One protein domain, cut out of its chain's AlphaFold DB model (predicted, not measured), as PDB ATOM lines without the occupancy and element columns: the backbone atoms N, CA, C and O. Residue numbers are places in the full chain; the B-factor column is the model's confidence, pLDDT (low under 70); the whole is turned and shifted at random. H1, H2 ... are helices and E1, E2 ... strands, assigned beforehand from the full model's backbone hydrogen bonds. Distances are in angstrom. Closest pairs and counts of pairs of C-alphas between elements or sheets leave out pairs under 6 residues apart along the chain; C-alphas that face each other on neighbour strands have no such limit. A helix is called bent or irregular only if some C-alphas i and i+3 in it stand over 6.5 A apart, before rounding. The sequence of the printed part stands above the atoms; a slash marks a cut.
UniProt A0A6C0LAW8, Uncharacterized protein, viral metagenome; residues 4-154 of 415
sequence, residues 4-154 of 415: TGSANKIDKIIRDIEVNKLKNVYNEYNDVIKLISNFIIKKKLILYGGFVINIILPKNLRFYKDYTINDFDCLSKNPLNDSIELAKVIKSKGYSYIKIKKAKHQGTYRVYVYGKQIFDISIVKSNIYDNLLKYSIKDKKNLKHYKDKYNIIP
ATOM      1  N   THR A   4     104.084 162.638 155.274       56.34
ATOM      2  CA  THR A   4     104.661 161.524 154.503       56.34
ATOM      3  C   THR A   4     106.111 161.222 154.894       56.34
ATOM      4  O   THR A   4     106.563 160.089 154.777       56.34
ATOM      5  N   GLY A   5     106.851 162.215 155.401       62.88
ATOM      6  CA  GLY A   5     108.264 162.059 155.760       62.88
ATOM      7  C   GLY A   5     108.506 161.318 157.079       62.88
ATOM      8  O   GLY A   5     109.462 160.553 157.175       62.88
ATOM      9  N   SER A   6     107.658 161.524 158.090       66.94
ATOM     10  CA  SER A   6     107.754 160.838 159.388       66.94
ATOM     11  C   SER A   6     107.233 159.404 159.301       66.94
ATOM     12  O   SER A   6     107.931 158.496 159.744       66.94
ATOM     13  N   ALA A   7     106.087 159.182 158.648       71.50
ATOM     14  CA  ALA A   7     105.525 157.847 158.421       71.50
ATOM     15  C   ALA A   7     106.500 156.927 157.662       71.50
ATOM     16  O   ALA A   7     106.816 155.843 158.139       71.50
ATOM     17  N   ASN A   8     107.103 157.405 156.565       79.56
ATOM     18  CA  ASN A   8     108.090 156.623 155.807       79.56
ATOM     19  C   ASN A   8     109.367 156.308 156.612       79.56
ATOM     20  O   ASN A   8     109.991 155.263 156.414       79.56
ATOM     21  N   LYS A   9     109.785 157.207 157.515       86.00
ATOM     22  CA  LYS A   9     110.926 156.964 158.416       86.00
ATOM     23  C   LYS A   9     110.578 155.924 159.482       86.00
ATOM     24  O   LYS A   9     111.401 155.052 159.745       86.00
ATOM     25  N   ILE A  10     109.376 155.994 160.053       87.50
ATOM     26  CA  ILE A  10     108.866 155.009 161.017       87.50
ATOM     27  C   ILE A  10     108.763 153.629 160.358       87.50
ATOM     28  O   ILE A  10     109.296 152.668 160.904       87.50
ATOM     29  N   ASP A  11     108.201 153.532 159.150       88.75
ATOM     30  CA  ASP A  11     108.113 152.272 158.396       88.75
ATOM     31  C   ASP A  11     109.487 151.648 158.141       88.75
ATOM     32  O   ASP A  11     109.657 150.431 158.230       88.75
ATOM     33  N   LYS A  12     110.497 152.474 157.839       91.00
ATOM     34  CA  LYS A  12     111.874 151.999 157.685       91.00
ATOM     35  C   LYS A  12     112.417 151.420 158.995       91.00
ATOM     36  O   LYS A  12     112.956 150.318 158.978       91.00
ATOM     37  N   ILE A  13     112.239 152.126 160.113       90.81
ATOM     38  CA  ILE A  13     112.678 151.659 161.439       90.81
ATOM     39  C   ILE A  13     111.984 150.340 161.803       90.81
ATOM     40  O   ILE A  13     112.649 149.403 162.239       90.81
ATOM     41  N   ILE A  14     110.669 150.239 161.580       91.06
ATOM     42  CA  ILE A  14     109.899 149.012 161.826       91.06
ATOM     43  C   ILE A  14     110.468 147.852 161.003       91.06
ATOM     44  O   ILE A  14     110.762 146.798 161.565       91.06
ATOM     45  N   ARG A  15     110.714 148.056 159.702       89.38
ATOM     46  CA  ARG A  15     111.321 147.029 158.837       89.38
ATOM     47  C   ARG A  15     112.692 146.587 159.338       89.38
ATOM     48  O   ARG A  15     112.974 145.392 159.343       89.38
ATOM     49  N   ASP A  16     113.539 147.514 159.776       91.50
ATOM     50  CA  ASP A  16     114.872 147.186 160.291       91.50
ATOM     51  C   ASP A  16     114.785 146.365 161.595       91.50
ATOM     52  O   ASP A  16     115.505 145.373 161.756       91.50
ATOM     53  N   ILE A  17     113.855 146.711 162.498       92.06
ATOM     54  CA  ILE A  17     113.564 145.940 163.720       92.06
ATOM     55  C   ILE A  17     113.082 144.527 163.368       92.06
ATOM     56  O   ILE A  17     113.584 143.545 163.921       92.06
ATOM     57  N   GLU A  18     112.135 144.403 162.436       89.00
ATOM     58  CA  GLU A  18     111.602 143.116 161.986       89.00
ATOM     59  C   GLU A  18     112.689 142.235 161.362       89.00
ATOM     60  O   GLU A  18     112.804 141.057 161.706       89.00
ATOM     61  N   VAL A  19     113.541 142.803 160.502       89.12
ATOM     62  CA  VAL A  19     114.668 142.090 159.885       89.12
ATOM     63  C   VAL A  19     115.653 141.595 160.941       89.12
ATOM     64  O   VAL A  19     116.074 140.438 160.886       89.12
ATOM     65  N   ASN A  20     116.008 142.431 161.919       90.56
ATOM     66  CA  ASN A  20     116.911 142.030 162.999       90.56
ATOM     67  C   ASN A  20     116.304 140.916 163.857       90.56
ATOM     68  O   ASN A  20     116.978 139.928 164.154       90.56
ATOM     69  N   LYS A  21     115.010 141.013 164.180       88.56
ATOM     70  CA  LYS A  21     114.287 139.957 164.897       88.56
ATOM     71  C   LYS A  21     114.303 138.642 164.115       88.56
ATOM     72  O   LYS A  21     114.607 137.601 164.690       88.56
ATOM     73  N   LEU A  22     114.040 138.677 162.808       87.19
ATOM     74  CA  LEU A  22     114.069 137.486 161.956       87.19
ATOM     75  C   LEU A  22     115.463 136.849 161.891       87.19
ATOM     76  O   LEU A  22     115.569 135.631 162.014       87.19
ATOM     77  N   LYS A  23     116.524 137.652 161.753       89.25
ATOM     78  CA  LYS A  23     117.915 137.165 161.762       89.25
ATOM     79  C   LYS A  23     118.285 136.493 163.081       89.25
ATOM     80  O   LYS A  23     118.890 135.425 163.060       89.25
ATOM     81  N   ASN A  24     117.892 137.076 164.212       87.94
ATOM     82  CA  ASN A  24     118.165 136.497 165.527       87.94
ATOM     83  C   ASN A  24     117.481 135.136 165.690       87.94
ATOM     84  O   ASN A  24     118.142 134.160 166.039       87.94
ATOM     85  N   VAL A  25     116.192 135.044 165.340       85.69
ATOM     86  CA  VAL A  25     115.462 133.768 165.379       85.69
ATOM     87  C   VAL A  25     116.073 132.767 164.390       85.69
ATOM     88  O   VAL A  25     116.220 131.594 164.711       85.69
ATOM     89  N   TYR A  26     116.469 133.197 163.188       86.44
ATOM     90  CA  TYR A  26     117.148 132.317 162.234       86.44
ATOM     91  C   TYR A  26     118.436 131.728 162.812       86.44
ATOM     92  O   TYR A  26     118.648 130.523 162.707       86.44
ATOM     93  N   ASN A  27     119.266 132.549 163.456       87.38
ATOM     94  CA  ASN A  27     120.514 132.098 164.066       87.38
ATOM     95  C   ASN A  27     120.272 131.081 165.191       87.38
ATOM     96  O   ASN A  27     120.970 130.072 165.245       87.38
ATOM     97  N   GLU A  28     119.251 131.297 166.024       84.94
ATOM     98  CA  GLU A  28     118.852 130.378 167.101       84.94
ATOM     99  C   GLU A  28     118.406 129.002 166.567       84.94
ATOM    100  O   GLU A  28     118.738 127.953 167.125       84.94
ATOM    101  N   TYR A  29     117.682 128.993 165.445       87.00
ATOM    102  CA  TYR A  29     117.140 127.774 164.839       87.00
ATOM    103  C   TYR A  29     118.032 127.167 163.749       87.00
ATOM    104  O   TYR A  29     117.696 126.108 163.215       87.00
ATOM    105  N   ASN A  30     119.162 127.792 163.408       87.62
ATOM    106  CA  ASN A  30     120.020 127.371 162.298       87.62
ATOM    107  C   ASN A  30     120.485 125.917 162.452       87.62
ATOM    108  O   ASN A  30     120.463 125.139 161.497       87.62
ATOM    109  N   ASP A  31     120.852 125.515 163.667       90.12
ATOM    110  CA  ASP A  31     121.294 124.146 163.915       90.12
ATOM    111  C   ASP A  31     120.135 123.147 163.838       90.12
ATOM    112  O   ASP A  31     120.301 122.077 163.250       90.12
ATOM    113  N   VAL A  32     118.929 123.517 164.283       91.25
ATOM    114  CA  VAL A  32     117.718 122.703 164.068       91.25
ATOM    115  C   VAL A  32     117.431 122.528 162.575       91.25
ATOM    116  O   VAL A  32     117.166 121.415 162.123       91.25
ATOM    117  N   ILE A  33     117.537 123.599 161.787       91.38
ATOM    118  CA  ILE A  33     117.329 123.573 160.332       91.38
ATOM    119  C   ILE A  33     118.334 122.633 159.655       91.38
ATOM    120  O   ILE A  33     117.946 121.825 158.809       91.38
ATOM    121  N   LYS A  34     119.612 122.668 160.057       93.00
ATOM    122  CA  LYS A  34     120.637 121.732 159.561       93.00
ATOM    123  C   LYS A  34     120.328 120.284 159.944       93.00
ATOM    124  O   LYS A  34     120.503 119.390 159.116       93.00
ATOM    125  N   LEU A  35     119.858 120.031 161.168       94.94
ATOM    126  CA  LEU A  35     119.464 118.685 161.603       94.94
ATOM    127  C   LEU A  35     118.309 118.144 160.759       94.94
ATOM    128  O   LEU A  35     118.382 117.010 160.287       94.94
ATOM    129  N   ILE A  36     117.286 118.967 160.518       95.12
ATOM    130  CA  ILE A  36     116.150 118.617 159.661       95.12
ATOM    131  C   ILE A  36     116.616 118.344 158.230       95.12
ATOM    132  O   ILE A  36     116.272 117.311 157.661       95.12
ATOM    133  N   SER A  37     117.449 119.220 157.665       95.44
ATOM    134  CA  SER A  37     118.026 119.051 156.327       95.44
ATOM    135  C   SER A  37     118.748 117.706 156.178       95.44
ATOM    136  O   SER A  37     118.451 116.924 155.271       95.44
ATOM    137  N   ASN A  38     119.640 117.388 157.121       96.62
ATOM    138  CA  ASN A  38     120.379 116.129 157.136       96.62
ATOM    139  C   ASN A  38     119.448 114.921 157.286       96.62
ATOM    140  O   ASN A  38     119.651 113.899 156.627       96.62
ATOM    141  N   PHE A  39     118.415 115.037 158.120       97.44
ATOM    142  CA  PHE A  39     117.408 113.999 158.301       97.44
ATOM    143  C   PHE A  39     116.633 113.722 157.005       97.44
ATOM    144  O   PHE A  39     116.556 112.569 156.585       97.44
ATOM    145  N   ILE A  40     116.138 114.765 156.328       97.38
ATOM    146  CA  ILE A  40     115.425 114.669 155.042       97.38
ATOM    147  C   ILE A  40     116.276 113.923 154.013       97.38
ATOM    148  O   ILE A  40     115.794 112.987 153.374       97.38
ATOM    149  N   ILE A  41     117.552 114.306 153.882       97.06
ATOM    150  CA  ILE A  41     118.489 113.686 152.936       97.06
ATOM    151  C   ILE A  41     118.720 112.216 153.300       97.06
ATOM    152  O   ILE A  41     118.570 111.342 152.445       97.06
ATOM    153  N   LYS A  42     119.036 111.925 154.569       97.50
ATOM    154  CA  LYS A  42     119.305 110.562 155.054       97.50
ATOM    155  C   LYS A  42     118.115 109.632 154.817       97.50
ATOM    156  O   LYS A  42     118.288 108.498 154.381       97.50
ATOM    157  N   LYS A  43     116.908 110.120 155.095       97.12
ATOM    158  CA  LYS A  43     115.654 109.363 154.985       97.12
ATOM    159  C   LYS A  43     115.094 109.356 153.560       97.12
ATOM    160  O   LYS A  43     114.094 108.692 153.307       97.12
ATOM    161  N   LYS A  44     115.756 110.055 152.628       96.62
ATOM    162  CA  LYS A  44     115.356 110.218 151.225       96.62
ATOM    163  C   LYS A  44     113.937 110.772 151.064       96.62
ATOM    164  O   LYS A  44     113.295 110.444 150.067       96.62
ATOM    165  N   LEU A  45     113.471 111.599 152.006       97.69
ATOM    166  CA  LEU A  45     112.141 112.224 151.959       97.69
ATOM    167  C   LEU A  45     112.004 113.116 150.719       97.69
ATOM    168  O   LEU A  45     112.994 113.693 150.261       97.69
ATOM    169  N   ILE A  46     110.789 113.231 150.178       98.06
ATOM    170  CA  ILE A  46     110.506 114.087 149.016       98.06
ATOM    171  C   ILE A  46     109.942 115.415 149.515       98.06
ATOM    172  O   ILE A  46     108.839 115.448 150.058       98.06
ATOM    173  N   LEU A  47     110.679 116.506 149.318       97.44
ATOM    174  CA  LEU A  47     110.201 117.843 149.660       97.44
ATOM    175  C   LEU A  47     109.148 118.335 148.664       97.44
ATOM    176  O   LEU A  47     109.241 118.060 147.467       97.44
ATOM    177  N   TYR A  48     108.208 119.149 149.129       96.38
ATOM    178  CA  TYR A  48     107.271 119.896 148.291       96.38
ATOM    179  C   TYR A  48     107.038 121.312 148.852       96.38
ATOM    180  O   TYR A  48     107.804 121.807 149.676       96.38
ATOM    181  N   GLY A  49     106.023 122.012 148.346       94.06
ATOM    182  CA  GLY A  49     105.591 123.288 148.913       94.06
ATOM    183  C   GLY A  49     106.452 124.491 148.519       94.06
ATOM    184  O   GLY A  49     107.205 124.481 147.543       94.06
ATOM    185  N   GLY A  50     106.292 125.583 149.271       94.12
ATOM    186  CA  GLY A  50     106.890 126.877 148.932       94.12
ATOM    187  C   GLY A  50     108.417 126.872 148.971       94.12
ATOM    188  O   GLY A  50     109.042 127.576 148.180       94.12
ATOM    189  N   PHE A  51     109.016 126.078 149.864       94.88
ATOM    190  CA  PHE A  51     110.469 125.956 149.961       94.88
ATOM    191  C   PHE A  51     111.066 125.363 148.681       94.88
ATOM    192  O   PHE A  51     112.023 125.919 148.146       94.88
ATOM    193  N   VAL A  52     110.447 124.310 148.130       96.56
ATOM    194  CA  VAL A  52     110.884 123.709 146.862       96.56
ATOM    195  C   VAL A  52     110.804 124.709 145.718       96.56
ATOM    196  O   VAL A  52     111.787 124.869 145.001       96.56
ATOM    197  N   ILE A  53     109.685 125.431 145.581       96.88
ATOM    198  CA  ILE A  53     109.551 126.469 144.545       96.88
ATOM    199  C   ILE A  53     110.673 127.503 144.694       96.88
ATOM    200  O   ILE A  53     111.266 127.902 143.705       96.88
ATOM    201  N   ASN A  54     111.013 127.908 145.917       96.31
ATOM    202  CA  ASN A  54     112.065 128.890 146.146       96.31
ATOM    203  C   ASN A  54     113.461 128.378 145.747       96.31
ATOM    204  O   ASN A  54     114.207 129.077 145.068       96.31
ATOM    205  N   ILE A  55     113.847 127.168 146.160       95.50
ATOM    206  CA  ILE A  55     115.224 126.676 145.959       95.50
ATOM    207  C   ILE A  55     115.529 126.286 144.511       95.50
ATOM    208  O   ILE A  55     116.693 126.361 144.109       95.50
ATOM    209  N   ILE A  56     114.512 125.928 143.720       96.94
ATOM    210  CA  ILE A  56     114.687 125.680 142.283       96.94
ATOM    211  C   ILE A  56     114.841 126.979 141.484       96.94
ATOM    212  O   ILE A  56     115.210 126.923 140.324       96.94
ATOM    213  N   LEU A  57     114.601 128.159 142.064       97.25
ATOM    214  CA  LEU A  57     114.774 129.428 141.355       97.25
ATOM    215  C   LEU A  57     116.225 129.943 141.409       97.25
ATOM    216  O   LEU A  57     116.951 129.684 142.382       97.25
ATOM    217  N   PRO A  58     116.642 130.745 140.405       96.06
ATOM    218  CA  PRO A  58     117.833 131.585 140.491       96.06
ATOM    219  C   PRO A  58     117.830 132.418 141.771       96.06
ATOM    220  O   PRO A  58     116.781 132.922 142.168       96.06
ATOM    221  N   LYS A  59     119.002 132.627 142.387       93.31
ATOM    222  CA  LYS A  59     119.122 133.341 143.673       93.31
ATOM    223  C   LYS A  59     118.407 134.699 143.690       93.31
ATOM    224  O   LYS A  59     117.756 135.016 144.675       93.31
ATOM    225  N   ASN A  60     118.490 135.468 142.607       94.19
ATOM    226  CA  ASN A  60     117.882 136.797 142.487       94.19
ATOM    227  C   ASN A  60     116.349 136.785 142.339       94.19
ATOM    228  O   ASN A  60     115.732 137.835 142.476       94.19
ATOM    229  N   LEU A  61     115.741 135.630 142.054       95.62
ATOM    230  CA  LEU A  61     114.288 135.459 141.927       95.62
ATOM    231  C   LEU A  61     113.679 134.676 143.098       95.62
ATOM    232  O   LEU A  61     112.485 134.378 143.093       95.62
ATOM    233  N   ARG A  62     114.487 134.327 144.105       94.62
ATOM    234  CA  ARG A  62     114.008 133.680 145.327       94.62
ATOM    235  C   ARG A  62     113.184 134.671 146.143       94.62
ATOM    236  O   ARG A  62     113.632 135.779 146.431       94.62
ATOM    237  N   PHE A  63     111.982 134.260 146.525       92.25
ATOM    238  CA  PHE A  63     111.049 135.075 147.305       92.25
ATOM    239  C   PHE A  63     111.229 134.907 148.821       92.25
ATOM    240  O   PHE A  63     110.798 135.771 149.579       92.25
ATOM    241  N   TYR A  64     111.889 133.841 149.284       90.75
ATOM    242  CA  TYR A  64     112.340 133.740 150.673       90.75
ATOM    243  C   TYR A  64     113.745 134.318 150.829       90.75
ATOM    244  O   TYR A  64     114.647 134.005 150.051       90.75
ATOM    245  N   LYS A  65     113.926 135.152 151.857       87.06
ATOM    246  CA  LYS A  65     115.229 135.712 152.241       87.06
ATOM    247  C   LYS A  65     116.088 134.647 152.923       87.06
ATOM    248  O   LYS A  65     115.538 133.729 153.528       87.06
ATOM    249  N   ASP A  66     117.407 134.821 152.912       83.62
ATOM    250  CA  ASP A  66     118.355 133.850 153.488       83.62
ATOM    251  C   ASP A  66     118.155 133.611 154.995       83.62
ATOM    252  O   ASP A  66     118.440 132.529 155.491       83.62
ATOM    253  N   TYR A  67     117.609 134.596 155.710       82.44
ATOM    254  CA  TYR A  67     117.259 134.510 157.132       82.44
ATOM    255  C   TYR A  67     115.788 134.115 157.373       82.44
ATOM    256  O   TYR A  67     115.252 134.304 158.464       82.44
ATOM    257  N   THR A  68     115.092 133.596 156.358       83.88
ATOM    258  CA  THR A  68     113.720 133.090 156.512       83.88
ATOM    259  C   THR A  68     113.776 131.648 156.985       83.88
ATOM    260  O   THR A  68     114.305 130.778 156.294       83.88
ATOM    261  N   ILE A  69     113.187 131.372 158.147       80.88
ATOM    262  CA  ILE A  69     112.959 129.993 158.583       80.88
ATOM    263  C   ILE A  69     111.797 129.452 157.761       80.88
ATOM    264  O   ILE A  69     110.661 129.889 157.936       80.88
ATOM    265  N   ASN A  70     112.111 128.546 156.844       80.81
ATOM    266  CA  ASN A  70     111.126 127.915 155.982       80.81
ATOM    267  C   ASN A  70     110.573 126.663 156.655       80.81
ATOM    268  O   ASN A  70     111.332 125.891 157.242       80.81
ATOM    269  N   ASP A  71     109.274 126.441 156.499       82.56
ATOM    270  CA  ASP A  71     108.672 125.153 156.812       82.56
ATOM    271  C   ASP A  71     109.146 124.123 155.778       82.56
ATOM    272  O   ASP A  71     109.144 124.379 154.567       82.56
ATOM    273  N   PHE A  72     109.591 122.963 156.255       92.69
ATOM    274  CA  PHE A  72     109.911 121.829 155.396       92.69
ATOM    275  C   PHE A  72     108.676 120.944 155.239       92.69
ATOM    276  O   PHE A  72     108.344 120.189 156.151       92.69
ATOM    277  N   ASP A  73     108.036 121.008 154.074       95.62
ATOM    278  CA  ASP A  73     106.933 120.122 153.705       95.62
ATOM    279  C   ASP A  73     107.482 118.853 153.029       95.62
ATOM    280  O   ASP A  73     108.102 118.928 151.964       95.62
ATOM    281  N   CYS A  74     107.268 117.683 153.632       96.69
ATOM    282  CA  CYS A  74     107.823 116.402 153.185       96.69
ATOM    283  C   CYS A  74     106.750 115.345 152.928       96.69
ATOM    284  O   CYS A  74     105.790 115.214 153.681       96.69
ATOM    285  N   LEU A  75     106.963 114.505 151.923       97.19
ATOM    286  CA  LEU A  75     106.242 113.246 151.764       97.19
ATOM    287  C   LEU A  75     107.045 112.113 152.406       97.19
ATOM    288  O   LEU A  75     108.277 112.095 152.326       97.19
ATOM    289  N   SER A  76     106.348 111.155 153.013       97.44
ATOM    290  CA  SER A  76     106.937 109.943 153.584       97.44
ATOM    291  C   SER A  76     105.989 108.751 153.502       97.44
ATOM    292  O   SER A  76     104.769 108.895 153.558       97.44
ATOM    293  N   LYS A  77     106.571 107.549 153.443       97.06
ATOM    294  CA  LYS A  77     105.850 106.280 153.609       97.06
ATOM    295  C   LYS A  77     105.462 106.007 155.070       97.06
ATOM    296  O   LYS A  77     104.572 105.200 155.320       97.06
ATOM    297  N   ASN A  78     106.132 106.637 156.042       96.12
ATOM    298  CA  ASN A  78     105.909 106.422 157.475       96.12
ATOM    299  C   ASN A  78     106.075 107.720 158.300       96.12
ATOM    300  O   ASN A  78     106.984 107.848 159.127       96.12
ATOM    301  N   PRO A  79     105.186 108.704 158.094       96.12
ATOM    302  CA  PRO A  79     105.364 110.066 158.587       96.12
ATOM    303  C   PRO A  79     105.367 110.180 160.119       96.12
ATOM    304  O   PRO A  79     106.071 111.030 160.665       96.12
ATOM    305  N   LEU A  80     104.628 109.325 160.841       94.75
ATOM    306  CA  LEU A  80     104.610 109.348 162.307       94.75
ATOM    307  C   LEU A  80     105.948 108.883 162.894       94.75
ATOM    308  O   LEU A  80     106.504 109.564 163.756       94.75
ATOM    309  N   ASN A  81     106.475 107.748 162.426       96.38
ATOM    310  CA  ASN A  81     107.755 107.242 162.924       96.38
ATOM    311  C   ASN A  81     108.901 108.177 162.543       96.38
ATOM    312  O   ASN A  81     109.750 108.460 163.386       96.38
ATOM    313  N   ASP A  82     108.876 108.726 161.329       97.50
ATOM    314  CA  ASP A  82     109.857 109.718 160.893       97.50
ATOM    315  C   ASP A  82     109.784 111.000 161.738       97.50
ATOM    316  O   ASP A  82     110.821 111.520 162.143       97.50
ATOM    317  N   SER A  83     108.582 111.466 162.106       96.50
ATOM    318  CA  SER A  83     108.416 112.599 163.034       96.50
ATOM    319  C   SER A  83     109.034 112.317 164.407       96.50
ATOM    320  O   SER A  83     109.678 113.184 164.998       96.50
ATOM    321  N   ILE A  84     108.834 111.105 164.938       96.31
ATOM    322  CA  ILE A  84     109.374 110.696 166.243       96.31
ATOM    323  C   ILE A  84     110.899 110.567 166.180       96.31
ATOM    324  O   ILE A  84     111.576 110.983 167.120       96.31
ATOM    325  N   GLU A  85     111.445 109.997 165.104       97.25
ATOM    326  CA  GLU A  85     112.890 109.879 164.899       97.25
ATOM    327  C   GLU A  85     113.540 111.261 164.794       97.25
ATOM    328  O   GLU A  85     114.496 111.533 165.522       97.25
ATOM    329  N   LEU A  86     112.976 112.162 163.985       96.75
ATOM    330  CA  LEU A  86     113.452 113.540 163.873       96.75
ATOM    331  C   LEU A  86     113.442 114.247 165.232       96.75
ATOM    332  O   LEU A  86     114.433 114.858 165.623       96.75
ATOM    333  N   ALA A  87     112.355 114.122 165.992       95.81
ATOM    334  CA  ALA A  87     112.263 114.741 167.307       95.81
ATOM    335  C   ALA A  87     113.304 114.189 168.300       95.81
ATOM    336  O   ALA A  87     113.838 114.945 169.107       95.81
ATOM    337  N   LYS A  88     113.652 112.895 168.222       95.69
ATOM    338  CA  LYS A  88     114.758 112.318 169.009       95.69
ATOM    339  C   LYS A  88     116.119 112.876 168.585       95.69
ATOM    340  O   LYS A  88     116.935 113.161 169.456       95.69
ATOM    341  N   VAL A  89     116.355 113.046 167.280       95.69
ATOM    342  CA  VAL A  89     117.588 113.654 166.741       95.69
ATOM    343  C   VAL A  89     117.736 115.108 167.194       95.69
ATOM    344  O   VAL A  89     118.831 115.535 167.541       95.69
ATOM    345  N   ILE A  90     116.640 115.867 167.224       94.56
ATOM    346  CA  ILE A  90     116.646 117.246 167.721       94.56
ATOM    347  C   ILE A  90     116.898 117.261 169.238       94.56
ATOM    348  O   ILE A  90     117.766 117.998 169.705       94.56
ATOM    349  N   LYS A  91     116.228 116.385 170.005       94.25
ATOM    350  CA  LYS A  91     116.426 116.280 171.460       94.25
ATOM    351  C   LYS A  91     117.868 115.931 171.836       94.25
ATOM    352  O   LYS A  91     118.412 116.506 172.772       94.25
ATOM    353  N   SER A  92     118.511 115.016 171.108       93.75
ATOM    354  CA  SER A  92     119.892 114.603 171.406       93.75
ATOM    355  C   SER A  92     120.927 115.718 171.213       93.75
ATOM    356  O   SER A  92     122.072 115.565 171.628       93.75
ATOM    357  N   LYS A  93     120.531 116.847 170.613       91.75
ATOM    358  CA  LYS A  93     121.342 118.061 170.474       91.75
ATOM    359  C   LYS A  93     121.046 119.125 171.537       91.75
ATOM    360  O   LYS A  93     121.535 120.239 171.411       91.75
ATOM    361  N   GLY A  94     120.285 118.785 172.579       89.94
ATOM    362  CA  GLY A  94     120.018 119.663 173.725       89.94
ATOM    363  C   GLY A  94     118.772 120.539 173.585       89.94
ATOM    364  O   GLY A  94     118.460 121.299 174.497       89.94
ATOM    365  N   TYR A  95     118.029 120.424 172.482       90.38
ATOM    366  CA  TYR A  95     116.757 121.124 172.320       90.38
ATOM    367  C   TYR A  95     115.663 120.465 173.164       90.38
ATOM    368  O   TYR A  95     115.438 119.256 173.076       90.38
ATOM    369  N   SER A  96     114.952 121.276 173.946       87.75
ATOM    370  CA  SER A  96     113.801 120.855 174.752       87.75
ATOM    371  C   SER A  96     112.480 121.347 174.135       87.75
ATOM    372  O   SER A  96     112.463 121.989 173.084       87.75
ATOM    373  N   TYR A  97     111.341 120.995 174.742       91.50
ATOM    374  CA  TYR A  97     109.994 121.408 174.308       91.50
ATOM    375  C   TYR A  97     109.674 121.102 172.837       91.50
ATOM    376  O   TYR A  97     109.251 121.968 172.061       91.50
ATOM    377  N   ILE A  98     109.833 119.834 172.463       94.56
ATOM    378  CA  ILE A  98     109.500 119.346 171.128       94.56
ATOM    379  C   ILE A  98     108.100 118.733 171.159       94.56
ATOM    380  O   ILE A  98     107.757 117.938 172.041       94.56
ATOM    381  N   LYS A  99     107.263 119.091 170.185       95.00
ATOM    382  CA  LYS A  99     105.864 118.655 170.126       95.00
ATOM    383  C   LYS A  99     105.508 118.126 168.747       95.00
ATOM    384  O   LYS A  99     105.758 118.789 167.747       95.00
ATOM    385  N   ILE A 100     104.854 116.966 168.705       94.69
ATOM    386  CA  ILE A 100     104.314 116.381 167.471       94.69
ATOM    387  C   ILE A 100     102.789 116.479 167.505       94.69
ATOM    388  O   ILE A 100     102.143 115.986 168.440       94.69
ATOM    389  N   LYS A 101     102.203 117.109 166.482       92.75
ATOM    390  CA  LYS A 101     100.749 117.235 166.309       92.75
ATOM    391  C   LYS A 101     100.280 116.616 164.990       92.75
ATOM    392  O   LYS A 101     101.015 116.636 164.011       92.75
ATOM    393  N   LYS A 102      99.038 116.134 164.945       89.19
ATOM    394  CA  LYS A 102      98.312 115.890 163.691       89.19
ATOM    395  C   LYS A 102      97.954 117.232 163.049       89.19
ATOM    396  O   LYS A 102      97.548 118.158 163.756       89.19
ATOM    397  N   ALA A 103      98.122 117.342 161.736       85.06
ATOM    398  CA  ALA A 103      97.599 118.462 160.962       85.06
ATOM    399  C   ALA A 103      96.087 118.296 160.724       85.06
ATOM    400  O   ALA A 103      95.498 117.282 161.100       85.06
ATOM    401  N   LYS A 104      95.467 119.299 160.086       73.81
ATOM    402  CA  LYS A 104      94.063 119.215 159.649       73.81
ATOM    403  C   LYS A 104      93.865 118.085 158.631       73.81
ATOM    404  O   LYS A 104      92.955 117.281 158.776       73.81
ATOM    405  N   HIS A 105      94.776 117.973 157.664       71.94
ATOM    406  CA  HIS A 105      94.745 116.907 156.666       71.94
ATOM    407  C   HIS A 105      95.152 115.558 157.273       71.94
ATOM    408  O   HIS A 105      96.204 115.448 157.917       71.94
ATOM    409  N   GLN A 106      94.333 114.525 157.040       77.12
ATOM    410  CA  GLN A 106      94.615 113.166 157.506       77.12
ATOM    411  C   GLN A 106      95.995 112.699 157.031       77.12
ATOM    412  O   GLN A 106      96.422 112.964 155.909       77.12
ATOM    413  N   GLY A 107      96.714 112.008 157.917       84.69
ATOM    414  CA  GLY A 107      98.030 111.453 157.608       84.69
ATOM    415  C   GLY A 107      99.172 112.471 157.506       84.69
ATOM    416  O   GLY A 107     100.277 112.076 157.145       84.69
ATOM    417  N   THR A 108      98.942 113.741 157.855       91.94
ATOM    418  CA  THR A 108     100.000 114.756 157.970       91.94
ATOM    419  C   THR A 108     100.312 115.074 159.430       91.94
ATOM    420  O   THR A 108      99.414 115.260 160.256       91.94
ATOM    421  N   TYR A 109     101.601 115.147 159.753       94.75
ATOM    422  CA  TYR A 109     102.120 115.387 161.095       94.75
ATOM    423  C   TYR A 109     103.025 116.610 161.085       94.75
ATOM    424  O   TYR A 109     103.751 116.841 160.125       94.75
ATOM    425  N   ARG A 110     102.975 117.387 162.163       95.12
ATOM    426  CA  ARG A 110     103.718 118.635 162.328       95.12
ATOM    427  C   ARG A 110     104.625 118.542 163.538       95.12
ATOM    428  O   ARG A 110     104.143 118.221 164.631       95.12
ATOM    429  N   VAL A 111     105.900 118.852 163.355       94.56
ATOM    430  CA  VAL A 111     106.895 118.922 164.426       94.56
ATOM    431  C   VAL A 111     107.139 120.385 164.783       94.56
ATOM    432  O   VAL A 111     107.409 121.223 163.920       94.56
ATOM    433  N   TYR A 112     107.033 120.674 166.077       93.94
ATOM    434  CA  TYR A 112     107.277 121.985 166.660       93.94
ATOM    435  C   TYR A 112     108.470 121.917 167.608       93.94
ATOM    436  O   TYR A 112     108.563 120.968 168.388       93.94
ATOM    437  N   VAL A 113     109.318 122.944 167.593       92.56
ATOM    438  CA  VAL A 113     110.432 123.130 168.541       92.56
ATOM    439  C   VAL A 113     110.323 124.529 169.137       92.56
ATOM    440  O   VAL A 113     110.196 125.508 168.398       92.56
ATOM    441  N   TYR A 114     110.286 124.616 170.470       90.31
ATOM    442  CA  TYR A 114     109.998 125.858 171.210       90.31
ATOM    443  C   TYR A 114     108.759 126.602 170.676       90.31
ATOM    444  O   TYR A 114     108.744 127.812 170.490       90.31
ATOM    445  N   GLY A 115     107.700 125.849 170.357       87.62
ATOM    446  CA  GLY A 115     106.433 126.401 169.866       87.62
ATOM    447  C   GLY A 115     106.408 126.795 168.384       87.62
ATOM    448  O   GLY A 115     105.319 127.012 167.853       87.62
ATOM    449  N   LYS A 116     107.548 126.806 167.683       88.94
ATOM    450  CA  LYS A 116     107.615 127.088 166.244       88.94
ATOM    451  C   LYS A 116     107.434 125.817 165.419       88.94
ATOM    452  O   LYS A 116     108.141 124.840 165.649       88.94
ATOM    453  N   GLN A 117     106.496 125.829 164.469       91.50
ATOM    454  CA  GLN A 117     106.365 124.777 163.454       91.50
ATOM    455  C   GLN A 117     107.561 124.874 162.504       91.50
ATOM    456  O   GLN A 117     107.892 125.975 162.076       91.50
ATOM    457  N   ILE A 118     108.233 123.757 162.238       89.75
ATOM    458  CA  ILE A 118     109.441 123.747 161.391       89.75
ATOM    459  C   ILE A 118     109.468 122.599 160.380       89.75
ATOM    460  O   ILE A 118     110.311 122.582 159.486       89.75
ATOM    461  N   PHE A 119     108.583 121.611 160.526       93.75
ATOM    462  CA  PHE A 119     108.584 120.412 159.697       93.75
ATOM    463  C   PHE A 119     107.190 119.788 159.635       93.75
ATOM    464  O   PHE A 119     106.635 119.416 160.675       93.75
ATOM    465  N   ASP A 120     106.677 119.631 158.420       95.56
ATOM    466  CA  ASP A 120     105.416 118.967 158.107       95.56
ATOM    467  C   ASP A 120     105.710 117.723 157.270       95.56
ATOM    468  O   ASP A 120     106.469 117.762 156.305       95.56
ATOM    469  N   ILE A 121     105.118 116.591 157.639       96.31
ATOM    470  CA  ILE A 121     105.356 115.318 156.963       96.31
ATOM    471  C   ILE A 121     104.046 114.581 156.712       96.31
ATOM    472  O   ILE A 121     103.297 114.257 157.637       96.31
ATOM    473  N   SER A 122     103.773 114.335 155.437       95.94
ATOM    474  CA  SER A 122     102.521 113.791 154.919       95.94
ATOM    475  C   SER A 122     102.702 112.365 154.418       95.94
ATOM    476  O   SER A 122     103.706 112.038 153.781       95.94
ATOM    477  N   ILE A 123     101.719 111.512 154.702       95.06
ATOM    478  CA  ILE A 123     101.684 110.131 154.220       95.06
ATOM    479  C   ILE A 123     101.546 110.077 152.695       95.06
ATOM    480  O   ILE A 123     100.750 110.805 152.107       95.06
ATOM    481  N   VAL A 124     102.273 109.151 152.074       94.50
ATOM    482  CA  VAL A 124     102.049 108.692 150.699       94.50
ATOM    483  C   VAL A 124     102.219 107.175 150.666       94.50
ATOM    484  O   VAL A 124     103.145 106.647 151.286       94.50
ATOM    485  N   LYS A 125     101.341 106.455 149.953       95.00
ATOM    486  CA  LYS A 125     101.476 104.998 149.791       95.00
ATOM    487  C   LYS A 125     102.806 104.643 149.123       95.00
ATOM    488  O   LYS A 125     103.285 105.368 148.253       95.00
ATOM    489  N   SER A 126     103.384 103.508 149.509       95.38
ATOM    490  CA  SER A 126     104.729 103.103 149.082       95.38
ATOM    491  C   SER A 126     104.915 103.099 147.564       95.38
ATOM    492  O   SER A 126     105.878 103.686 147.086       95.38
ATOM    493  N   ASN A 127     103.975 102.524 146.807       95.06
ATOM    494  CA  ASN A 127     104.026 102.477 145.340       95.06
ATOM    495  C   ASN A 127     104.021 103.879 144.699       95.06
ATOM    496  O   ASN A 127     104.823 104.163 143.813       95.06
ATOM    497  N   ILE A 128     103.158 104.777 145.181       96.12
ATOM    498  CA  ILE A 128     103.072 106.165 144.707       96.12
ATOM    499  C   ILE A 128     104.363 106.906 145.038       96.12
ATOM    500  O   ILE A 128     104.913 107.602 144.186       96.12
ATOM    501  N   TYR A 129     104.865 106.729 146.259       97.31
ATOM    502  CA  TYR A 129     106.115 107.326 146.704       97.31
ATOM    503  C   TYR A 129     107.293 106.876 145.836       97.31
ATOM    504  O   TYR A 129     108.111 107.701 145.441       97.31
ATOM    505  N   ASP A 130     107.375 105.584 145.517       97.31
ATOM    506  CA  ASP A 130     108.468 105.025 144.722       97.31
ATOM    507  C   ASP A 130     108.439 105.526 143.273       97.31
ATOM    508  O   ASP A 130     109.482 105.924 142.747       97.31
ATOM    509  N   ASN A 131     107.253 105.630 142.662       96.94
ATOM    510  CA  ASN A 131     107.095 106.248 141.342       96.94
ATOM    511  C   ASN A 131     107.487 107.736 141.355       96.94
ATOM    512  O   ASN A 131     108.243 108.187 140.489       96.94
ATOM    513  N   LEU A 132     107.048 108.488 142.372       97.12
ATOM    514  CA  LEU A 132     107.424 109.894 142.545       97.12
ATOM    515  C   LEU A 132     108.930 110.064 142.737       97.12
ATOM    516  O   LEU A 132     109.521 110.949 142.124       97.12
ATOM    517  N   LEU A 133     109.562 109.228 143.564       97.12
ATOM    518  CA  LEU A 133     110.998 109.287 143.823       97.12
ATOM    519  C   LEU A 133     111.795 108.980 142.550       97.12
ATOM    520  O   LEU A 133     112.724 109.716 142.212       97.12
ATOM    521  N   LYS A 134     111.405 107.931 141.816       96.62
ATOM    522  CA  LYS A 134     112.017 107.564 140.534       96.62
ATOM    523  C   LYS A 134     111.938 108.720 139.536       96.62
ATOM    524  O   LYS A 134     112.952 109.076 138.932       96.62
ATOM    525  N   TYR A 135     110.762 109.333 139.386       96.38
ATOM    526  CA  TYR A 135     110.587 110.458 138.472       96.38
ATOM    527  C   TYR A 135     111.330 111.710 138.953       96.38
ATOM    528  O   TYR A 135     111.991 112.361 138.153       96.38
ATOM    529  N   SER A 136     111.294 112.013 140.253       94.62
ATOM    530  CA  SER A 136     112.009 113.138 140.877       94.62
ATOM    531  C   SER A 136     113.500 113.129 140.541       94.62
ATOM    532  O   SER A 136     114.047 114.144 140.116       94.62
ATOM    533  N   ILE A 137     114.158 111.970 140.654       93.44
ATOM    534  CA  ILE A 137     115.585 111.818 140.335       93.44
ATOM    535  C   ILE A 137     115.860 112.104 138.849       93.44
ATOM    536  O   ILE A 137     116.872 112.726 138.520       93.44
ATOM    537  N   LYS A 138     114.967 111.672 137.949       93.38
ATOM    538  CA  LYS A 138     115.071 111.948 136.507       93.38
ATOM    539  C   LYS A 138     114.857 113.435 136.211       93.38
ATOM    540  O   LYS A 138     115.693 114.044 135.548       93.38
ATOM    541  N   ASP A 139     113.770 114.005 136.719       92.81
ATOM    542  CA  ASP A 139     113.333 115.377 136.450       92.81
ATOM    543  C   ASP A 139     114.285 116.426 137.036       92.81
ATOM    544  O   ASP A 139     114.533 117.465 136.427       92.81
ATOM    545  N   LYS A 140     114.931 116.113 138.168       91.38
ATOM    546  CA  LYS A 140     115.943 116.965 138.810       91.38
ATOM    547  C   LYS A 140     117.058 117.404 137.855       91.38
ATOM    548  O   LYS A 140     117.576 118.508 138.006       91.38
ATOM    549  N   LYS A 141     117.402 116.585 136.853       89.44
ATOM    550  CA  LYS A 141     118.420 116.915 135.839       89.44
ATOM    551  C   LYS A 141     118.029 118.112 134.964       89.44
ATOM    552  O   LYS A 141     118.908 118.809 134.472       89.44
ATOM    553  N   ASN A 142     116.733 118.384 134.823       90.69
ATOM    554  CA  ASN A 142     116.206 119.504 134.043       90.69
ATOM    555  C   ASN A 142     116.175 120.820 134.847       90.69
ATOM    556  O   ASN A 142     115.940 121.898 134.297       90.69
ATOM    557  N   LEU A 143     116.429 120.769 136.160       95.25
ATOM    558  CA  LEU A 143     116.321 121.917 137.060       95.25
ATOM    559  C   LEU A 143     117.655 122.657 137.195       95.25
ATOM    560  O   LEU A 143     118.304 122.627 138.237       95.25
ATOM    561  N   LYS A 144     118.034 123.397 136.149       94.00
ATOM    562  CA  LYS A 144     119.344 124.074 136.008       94.00
ATOM    563  C   LYS A 144     119.820 124.949 137.185       94.00
ATOM    564  O   LYS A 144     121.021 125.126 137.364       94.00
ATOM    565  N   HIS A 145     118.916 125.523 137.983       94.88
ATOM    566  CA  HIS A 145     119.270 126.377 139.129       94.88
ATOM    567  C   HIS A 145     119.235 125.653 140.478       94.88
ATOM    568  O   HIS A 145     119.649 126.224 141.490       94.88
ATOM    569  N   TYR A 146     118.770 124.407 140.501       95.69
ATOM    570  CA  TYR A 146     118.669 123.623 141.715       95.69
ATOM    571  C   TYR A 146     120.017 122.981 142.057       95.69
ATOM    572  O   TYR A 146     120.589 122.240 141.260       95.69
ATOM    573  N   LYS A 147     120.535 123.282 143.252       92.94
ATOM    574  CA  LYS A 147     121.875 122.851 143.694       92.94
ATOM    575  C   LYS A 147     121.862 122.002 144.965       92.94
ATOM    576  O   LYS A 147     122.900 121.472 145.351       92.94
ATOM    577  N   ASP A 148     120.711 121.866 145.616       92.75
ATOM    578  CA  ASP A 148     120.611 121.148 146.883       92.75
ATOM    579  C   ASP A 148     120.502 119.628 146.695       92.75
ATOM    580  O   ASP A 148     120.206 119.089 145.621       92.75
ATOM    581  N   LYS A 149     120.746 118.901 147.788       93.94
ATOM    582  CA  LYS A 149     120.810 117.432 147.796       93.94
ATOM    583  C   LYS A 149     119.458 116.749 148.008       93.94
ATOM    584  O   LYS A 149     119.398 115.526 147.937       93.94
ATOM    585  N   TYR A 150     118.376 117.496 148.220       96.06
ATOM    586  CA  TYR A 150     117.064 116.907 148.481       96.06
ATOM    587  C   TYR A 150     116.482 116.213 147.247       96.06
ATOM    588  O   TYR A 150     116.730 116.633 146.102       96.06
ATOM    589  N   ASN A 151     115.654 115.203 147.512       97.00
ATOM    590  CA  ASN A 151     114.616 114.778 146.583       97.00
ATOM    591  C   ASN A 151     113.478 115.794 146.685       97.00
ATOM    592  O   ASN A 151     113.099 116.199 147.784       97.00
ATOM    593  N   ILE A 152     112.959 116.227 145.546       97.44
ATOM    594  CA  ILE A 152     111.917 117.253 145.469       97.44
ATOM    595  C   ILE A 152     110.790 116.766 144.577       97.44
ATOM    596  O   ILE A 152     111.013 115.969 143.666       97.44
ATOM    597  N   ILE A 153     109.577 117.222 144.842       97.19
ATOM    598  CA  ILE A 153     108.421 116.837 144.050       97.19
ATOM    599  C   ILE A 153     108.632 117.249 142.580       97.19
ATOM    600  O   ILE A 153     109.180 118.327 142.331       97.19
ATOM    601  N   PRO A 154     108.239 116.407 141.608       97.06
ATOM    602  CA  PRO A 154     108.393 116.712 140.187       97.06
ATOM    603  C   PRO A 154     107.823 118.074 139.783       97.06
ATOM    604  O   PRO A 154     106.745 118.465 140.244       97.06
TER     605      PRO A 154
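Overview. This is residues 4 to 154 of the 415 residues of an uncharacterized protein of viral metagenome (UniProt A0A6C0LAW8). A strongly twisted five-stranded sheet has H1b and H3 over one face, making two layers, and the long arm H1a leads away from this body, its residues 4 to 18 sticking out. H2 and H4 only graze the sheet. The printed part has 151 residues, class mixed, with four named helices and five named strands in the order H1 E1 H2 E2 H3 E3 E4 E5 H4; the mixed sheet runs E1 E2 E5 E4 E3. It is only just compact, close to loose, with a radius of gyration of the C-alphas of 17.6 A and spans of 61 by 40 by 28 A.

Arrangement. H1, residues 4 to 42, was assigned as one helix by its hydrogen bonds but is bent, C-alphas 28 and 31 being 7.4 A apart; its arms H1a, residues 4 to 28, and H1b, residues 31 to 42, stand at a steep tilt of 59 degrees. E1, residues 46 to 48, is antiparallel to E2, residues 72 to 76, with N 48 and O 73 within hydrogen-bond range at 2.8 A. H2, residues 49 to 55, only grazes the sheet with residues 49 to 52. E2 is parallel to E5, residues 116 to 123, with N 74 and O 120 at 2.8 A. E3, residues 98 to 102, E4, residues 108 to 113, and E5 form a meander, each strand the antiparallel neighbour of the one before, with N 101 and O 110 at 2.9 A and N 111 and O 119 at 2.8 A. H3, residues 79 to 91, touches H1b with residues 86 to 90 alone, the closest C-alphas being those of Val 32 and Ile 90, 6.7 A. H4, residues 126 to 142, only grazes the sheet. Every O i to N i+4 pair is within hydrogen-bond range in H1a, H1b, H2 and H3, and 11 of 13 in H4.

Along the chain. H1a begins at C-alpha 4 (104.661, 161.524, 154.503) and measures 36.5 A; E5 measures 21.6 A. H4, 25.0 A, ends at C-alpha 142 (116.206, 119.504, 134.043).

Size, cuts and confidence. The printed part has no cut, its one long link is H2 to E2, and residues 4 to 6 have pLDDT under 70.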